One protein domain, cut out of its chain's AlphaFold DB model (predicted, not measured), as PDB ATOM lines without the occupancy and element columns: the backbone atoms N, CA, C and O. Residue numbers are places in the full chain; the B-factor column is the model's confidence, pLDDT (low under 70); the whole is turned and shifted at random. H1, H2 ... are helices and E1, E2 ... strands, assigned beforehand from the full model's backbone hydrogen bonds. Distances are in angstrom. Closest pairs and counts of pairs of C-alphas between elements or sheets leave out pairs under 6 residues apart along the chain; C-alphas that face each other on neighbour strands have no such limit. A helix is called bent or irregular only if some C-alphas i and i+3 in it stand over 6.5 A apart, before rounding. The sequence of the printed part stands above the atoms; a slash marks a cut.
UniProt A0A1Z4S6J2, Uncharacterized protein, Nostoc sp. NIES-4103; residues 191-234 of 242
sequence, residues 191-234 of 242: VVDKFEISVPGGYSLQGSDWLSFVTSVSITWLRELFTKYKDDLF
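AT A GLANCE: This is residues 191 to 234 of the 242 residues of an uncharacterized protein of Nostoc sp. NIES-4103 (UniProt A0A1Z4S6J2). The model is a loose, open arch: the two-stranded hairpin of E1 and E2 makes one leg, and the single helix H1 makes the other. The first stretch, residues 191 to 201, begins near the end of H1 and runs across to the start of E1, and the turn of the hairpin sticks out at the far end, with residues 206 to 211 standing free. The printed part has 44 residues with two named strands and one named helix, in the order E1, E2, H1; the sheet has the order E1 - E2 and is antiparallel, and the class is mixed, helices and strands. The whole is loose, with a radius of gyration of the C-alphas of 12.9 A, and it spans 35 by 23 by 14 A, only just elongated.

IN THESE COORDINATES: Start at C-alpha 191, at (167.618, 283.774, 208.225), and go through residues 191 to 201, which hold no named element. Find C-alpha 202 at (183.688, 267.185, 214.658): here E1 begins, residues 202 to 206, 13.4 A from first to last C-alpha. After four residues you reach E2, residues 211 to 215, also 13.4 A long. Three residues further on, C-alpha 219 at (177.959, 279.808, 223.186) begins H1, residues 219 to 233, which measures 14.8 A to C-alpha 233 at (166.722, 282.040, 213.837). H1 is irregular: look at C-alphas 228 and 231, which are 9.5 A apart, against about 5 A in a regular helix.

HOW THE PARTS SIT: Begin with E1 and E2, antiparallel neighbours that form a hairpin, with 161 degrees between their N-to-C directions. Among the C-alphas that face each other, those of Gly 202 and Thr 215 are 4.4 A apart and those of Gln 206 and Leu 211 are 4.7 A apart. Look between the strands for N 205 and O 212, 2.8 A apart and within hydrogen-bond range, and for N 203 and O 214, at 3.0 A. From E2 a tight link of three residues leads to H1. E1 and H1 are apart, with no C-alpha of the one within 8 A of the other. In H1, 8 of 11 O i to N i+4 pairs are within hydrogen-bond range.

THE WHOLE: The two C-alphas farthest apart are those of Ser 208 and Thr 227, at 36.6 A. Compare the first and last printed C-alphas, those of Val 191 and Phe 234, which are 8.3 A apart. The printed part has no cut, and the links E1 to E2 and E2 to H1 are both tight. In the B-factor column you will find a mean pLDDT of the printed part of 86.3, and no printed residue is under 70.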
ATOM      1  N   VAL A 191     166.191 283.443 208.261       71.69
ATOM      2  CA  VAL A 191     167.618 283.774 208.225       71.69
ATOM      3  C   VAL A 191     168.288 283.080 207.044       71.69
ATOM      4  O   VAL A 191     168.689 281.922 207.118       71.69
ATOM      5  N   VAL A 192     168.424 283.805 205.934       76.44
ATOM      6  CA  VAL A 192     169.121 283.328 204.721       76.44
ATOM      7  C   VAL A 192     170.634 283.580 204.742       76.44
ATOM      8  O   VAL A 192     171.342 283.217 203.800       76.44
ATOM      9  N   ASP A 193     171.132 284.220 205.801       80.81
ATOM     10  CA  ASP A 193     172.551 284.509 205.976       80.81
ATOM     11  C   ASP A 193     173.370 283.216 206.091       80.81
ATOM     12  O   ASP A 193     172.976 282.243 206.735       80.81
ATOM     13  N   LYS A 194     174.551 283.210 205.467       82.56
ATOM     14  CA  LYS A 194     175.528 282.129 205.628       82.56
ATOM     15  C   LYS A 194     176.477 282.486 206.756       82.56
ATOM     16  O   LYS A 194     177.108 283.540 206.722       82.56
ATOM     17  N   PHE A 195     176.612 281.582 207.717       85.38
ATOM     18  CA  PHE A 195     177.538 281.748 208.825       85.38
ATOM     19  C   PHE A 195     178.750 280.845 208.650       85.38
ATOM     20  O   PHE A 195     178.617 279.638 208.458       85.38
ATOM     21  N   GLU A 196     179.933 281.434 208.763       85.62
ATOM     22  CA  GLU A 196     181.168 280.682 208.920       85.62
ATOM     23  C   GLU A 196     181.498 280.609 210.407       85.62
ATOM     24  O   GLU A 196     181.591 281.629 211.091       85.62
ATOM     25  N   ILE A 197     181.651 279.389 210.915       86.31
ATOM     26  CA  ILE A 197     182.025 279.144 212.301       86.31
ATOM     27  C   ILE A 197     183.295 278.307 212.355       86.31
ATOM     28  O   ILE A 197     183.396 277.245 211.744       86.31
ATOM     29  N   SER A 198     184.267 278.794 213.123       86.31
ATOM     30  CA  SER A 198     185.434 278.002 213.486       86.31
ATOM     31  C   SER A 198     185.040 277.023 214.585       86.31
ATOM     32  O   SER A 198     184.571 277.427 215.651       86.31
ATOM     33  N   VAL A 199     185.210 275.736 214.310       89.06
ATOM     34  CA  VAL A 199     184.868 274.652 215.229       89.06
ATOM     35  C   VAL A 199     186.129 273.905 215.665       89.06
ATOM     36  O   VAL A 199     187.067 273.792 214.875       89.06
ATOM     37  N   PRO A 200     186.181 273.361 216.895       88.56
ATOM     38  CA  PRO A 200     187.365 272.651 217.394       88.56
ATOM     39  C   PRO A 200     187.590 271.284 216.722       88.56
ATOM     40  O   PRO A 200     188.568 270.602 217.021       88.56
ATOM     41  N   GLY A 201     186.682 270.874 215.837       90.25
ATOM     42  CA  GLY A 201     186.627 269.562 215.208       90.25
ATOM     43  C   GLY A 201     185.230 268.964 215.346       90.25
ATOM     44  O   GLY A 201     184.385 269.486 216.068       90.25
ATOM     45  N   GLY A 202     184.981 267.859 214.656       91.00
ATOM     46  CA  GLY A 202     183.688 267.185 214.658       91.00
ATOM     47  C   GLY A 202     183.771 265.865 213.912       91.00
ATOM     48  O   GLY A 202     184.848 265.458 213.471       91.00
ATOM     49  N   TYR A 203     182.639 265.193 213.758       92.88
ATOM     50  CA  TYR A 203     182.563 263.968 212.969       92.88
ATOM     51  C   TYR A 203     181.345 263.985 212.055       92.88
ATOM     52  O   TYR A 203     180.292 264.531 212.383       92.88
ATOM     53  N   SER A 204     181.526 263.395 210.874       92.19
ATOM     54  CA  SER A 204     180.466 263.269 209.879       92.19
ATOM     55  C   SER A 204     179.715 261.963 210.086       92.19
ATOM     56  O   SER A 204     180.325 260.916 210.303       92.19
ATOM     57  N   LEU A 205     178.396 262.029 209.991       93.06
ATOM     58  CA  LEU A 205     177.514 260.876 209.942       93.06
ATOM     59  C   LEU A 205     176.865 260.829 208.558       93.06
ATOM     60  O   LEU A 205     176.466 261.865 208.024       93.06
ATOM     61  N   GLN A 206     176.767 259.635 207.983       94.62
ATOM     62  CA  GLN A 206     176.171 259.419 206.668       94.62
ATOM     63  C   GLN A 206     175.145 258.288 206.745       94.62
ATOM     64  O   GLN A 206     175.468 257.183 207.184       94.62
ATOM     65  N   GLY A 207     173.918 258.579 206.318       89.88
ATOM     66  CA  GLY A 207     172.879 257.591 206.040       89.88
ATOM     67  C   GLY A 207     172.734 257.340 204.537       89.88
ATOM     68  O   GLY A 207     173.523 257.847 203.741       89.88
ATOM     69  N   SER A 208     171.711 256.578 204.137       87.38
ATOM     70  CA  SER A 208     171.412 256.329 202.716       87.38
ATOM     71  C   SER A 208     171.130 257.620 201.943       87.38
ATOM     72  O   SER A 208     171.627 257.778 200.834       87.38
ATOM     73  N   ASP A 209     170.397 258.551 202.563       90.88
ATOM     74  CA  ASP A 209     169.862 259.754 201.908       90.88
ATOM     75  C   ASP A 209     170.161 261.049 202.682       90.88
ATOM     76  O   ASP A 209     169.563 262.093 202.423       90.88
ATOM     77  N   TRP A 210     171.071 261.004 203.661       87.88
ATOM     78  CA  TRP A 210     171.412 262.172 204.473       87.88
ATOM     79  C   TRP A 210     172.884 262.200 204.892       87.88
ATOM     80  O   TRP A 210     173.543 261.170 205.036       87.88
ATOM     81  N   LEU A 211     173.374 263.418 205.121       83.44
ATOM     82  CA  LEU A 211     174.690 263.723 205.675       83.44
ATOM     83  C   LEU A 211     174.500 264.667 206.863       83.44
ATOM     84  O   LEU A 211     173.734 265.624 206.772       83.44
ATOM     85  N   SER A 212     175.185 264.405 207.972       90.50
ATOM     86  CA  SER A 212     175.210 265.289 209.139       90.50
ATOM     87  C   SER A 212     176.639 265.512 209.600       90.50
ATOM     88  O   SER A 212     177.503 264.652 209.425       90.50
ATOM     89  N   PHE A 213     176.880 266.662 210.215       90.31
ATOM     90  CA  PHE A 213     178.147 267.001 210.839       90.31
ATOM     91  C   PHE A 213     177.887 267.400 212.287       90.31
ATOM     92  O   PHE A 213     177.198 268.383 212.555       90.31
ATOM     93  N   VAL A 214     178.426 266.620 213.222       92.06
ATOM     94  CA  VAL A 214     178.258 266.854 214.656       92.06
ATOM     95  C   VAL A 214     179.502 267.555 215.181       92.06
ATOM     96  O   VAL A 214     180.616 267.047 215.052       92.06
ATOM     97  N   THR A 215     179.308 268.726 215.778       93.44
ATOM     98  CA  THR A 215     180.381 269.571 216.308       93.44
ATOM     99  C   THR A 215     179.893 270.367 217.511       93.44
ATOM    100  O   THR A 215     178.693 270.570 217.686       93.44
ATOM    101  N   SER A 216     180.822 270.850 218.331       92.94
ATOM    102  CA  SER A 216     180.536 271.908 219.298       92.94
ATOM    103  C   SER A 216     180.734 273.286 218.664       92.94
ATOM    104  O   SER A 216     181.530 273.457 217.736       92.94
ATOM    105  N   VAL A 217     179.992 274.271 219.169       91.06
ATOM    106  CA  VAL A 217     180.040 275.676 218.743       91.06
ATOM    107  C   VAL A 217     180.178 276.587 219.960       91.06
ATOM    108  O   VAL A 217     179.838 276.203 221.079       91.06
ATOM    109  N   SER A 218     180.693 277.800 219.757       90.38
ATOM    110  CA  SER A 218     180.810 278.789 220.832       90.38
ATOM    111  C   SER A 218     179.432 279.273 221.289       90.38
ATOM    112  O   SER A 218     178.624 279.722 220.474       90.38
ATOM    113  N   ILE A 219     179.192 279.263 222.603       89.75
ATOM    114  CA  ILE A 219     177.959 279.808 223.186       89.75
ATOM    115  C   ILE A 219     177.829 281.317 222.949       89.75
ATOM    116  O   ILE A 219     176.726 281.826 222.773       89.75
ATOM    117  N   THR A 220     178.953 282.036 222.895       91.38
ATOM    118  CA  THR A 220     178.969 283.478 222.630       91.38
ATOM    119  C   THR A 220     178.457 283.772 221.225       91.38
ATOM    120  O   THR A 220     177.589 284.623 221.066       91.38
ATOM    121  N   TRP A 221     178.916 283.009 220.229       89.19
ATOM    122  CA  TRP A 221     178.454 283.133 218.845       89.19
ATOM    123  C   TRP A 221     176.956 282.829 218.721       89.19
ATOM    124  O   TRP A 221     176.214 283.589 218.103       89.19
ATOM    125  N   LEU A 222     176.490 281.762 219.378       87.94
ATOM    126  CA  LEU A 222     175.071 281.404 219.381       87.94
ATOM    127  C   LEU A 222     174.210 282.514 220.011       87.94
ATOM    128  O   LEU A 222     173.163 282.872 219.477       87.94
ATOM    129  N   ARG A 223     174.678 283.114 221.114       88.19
ATOM    130  CA  ARG A 223     174.000 284.235 221.779       88.19
ATOM    131  C   ARG A 223     173.971 285.497 220.918       88.19
ATOM    132  O   ARG A 223     172.968 286.207 220.934       88.19
ATOM    133  N   GLU A 224     175.040 285.799 220.189       89.56
ATOM    134  CA  GLU A 224     175.084 286.934 219.257       89.56
ATOM    135  C   GLU A 224     174.069 286.761 218.124       89.56
ATOM    136  O   GLU A 224     173.304 287.686 217.844       89.56
ATOM    137  N   LEU A 225     173.997 285.560 217.540       87.62
ATOM    138  CA  LEU A 225     172.979 285.222 216.547       87.62
ATOM    139  C   LEU A 225     171.568 285.365 217.114       87.62
ATOM    140  O   LEU A 225     170.737 286.040 216.510       87.62
ATOM    141  N   PHE A 226     171.313 284.810 218.298       84.44
ATOM    142  CA  PHE A 226     170.007 284.931 218.940       84.44
ATOM    143  C   PHE A 226     169.645 286.385 219.266       84.44
ATOM    144  O   PHE A 226     168.519 286.814 219.059       84.44
ATOM    145  N   THR A 227     170.602 287.195 219.717       85.31
ATOM    146  CA  THR A 227     170.351 288.614 220.012       85.31
ATOM    147  C   THR A 227     169.991 289.393 218.746       85.31
ATOM    148  O   THR A 227     169.163 290.304 218.795       85.31
ATOM    149  N   LYS A 228     170.612 289.040 217.614       84.31
ATOM    150  CA  LYS A 228     170.398 289.702 216.327       84.31
ATOM    151  C   LYS A 228     169.090 289.282 215.656       84.31
ATOM    152  O   LYS A 228     168.361 290.156 215.201       84.31
ATOM    153  N   TYR A 229     168.819 287.981 215.576       81.44
ATOM    154  CA  TYR A 229     167.702 287.426 214.799       81.44
ATOM    155  C   TYR A 229     166.508 286.994 215.659       81.44
ATOM    156  O   TYR A 229     165.409 286.856 215.141       81.44
ATOM    157  N   LYS A 230     166.684 286.829 216.976       82.38
ATOM    158  CA  LYS A 230     165.639 286.398 217.918       82.38
ATOM    159  C   LYS A 230     164.914 285.140 217.412       82.38
ATOM    160  O   LYS A 230     165.574 284.165 217.053       82.38
ATOM    161  N   ASP A 231     163.583 285.179 217.381       71.69
ATOM    162  CA  ASP A 231     162.714 284.090 216.936       71.69
ATOM    163  C   ASP A 231     162.967 283.710 215.460       71.69
ATOM    164  O   ASP A 231     162.795 282.547 215.106       71.69
ATOM    165  N   ASP A 232     163.470 284.627 214.619       71.06
ATOM    166  CA  ASP A 232     163.706 284.368 213.187       71.06
ATOM    167  C   ASP A 232     164.801 283.317 212.936       71.06
ATOM    168  O   ASP A 232     164.879 282.739 211.849       71.06
ATOM    169  N   LEU A 233     165.667 283.056 213.927       75.00
ATOM    170  CA  LEU A 233     166.722 282.040 213.837       75.00
ATOM    171  C   LEU A 233     166.154 280.616 213.717       75.00
ATOM    172  O   LEU A 233     166.845 279.704 213.256       75.00
ATOM    173  N   PHE A 234     164.911 280.414 214.148       70.38
ATOM    174  CA  PHE A 234     164.261 279.116 214.176       70.38
ATOM    175  C   PHE A 234     163.304 279.002 212.993       70.38
ATOM    176  O   PHE A 234     162.538 279.914 212.692       70.38
TER     177      PHE A 234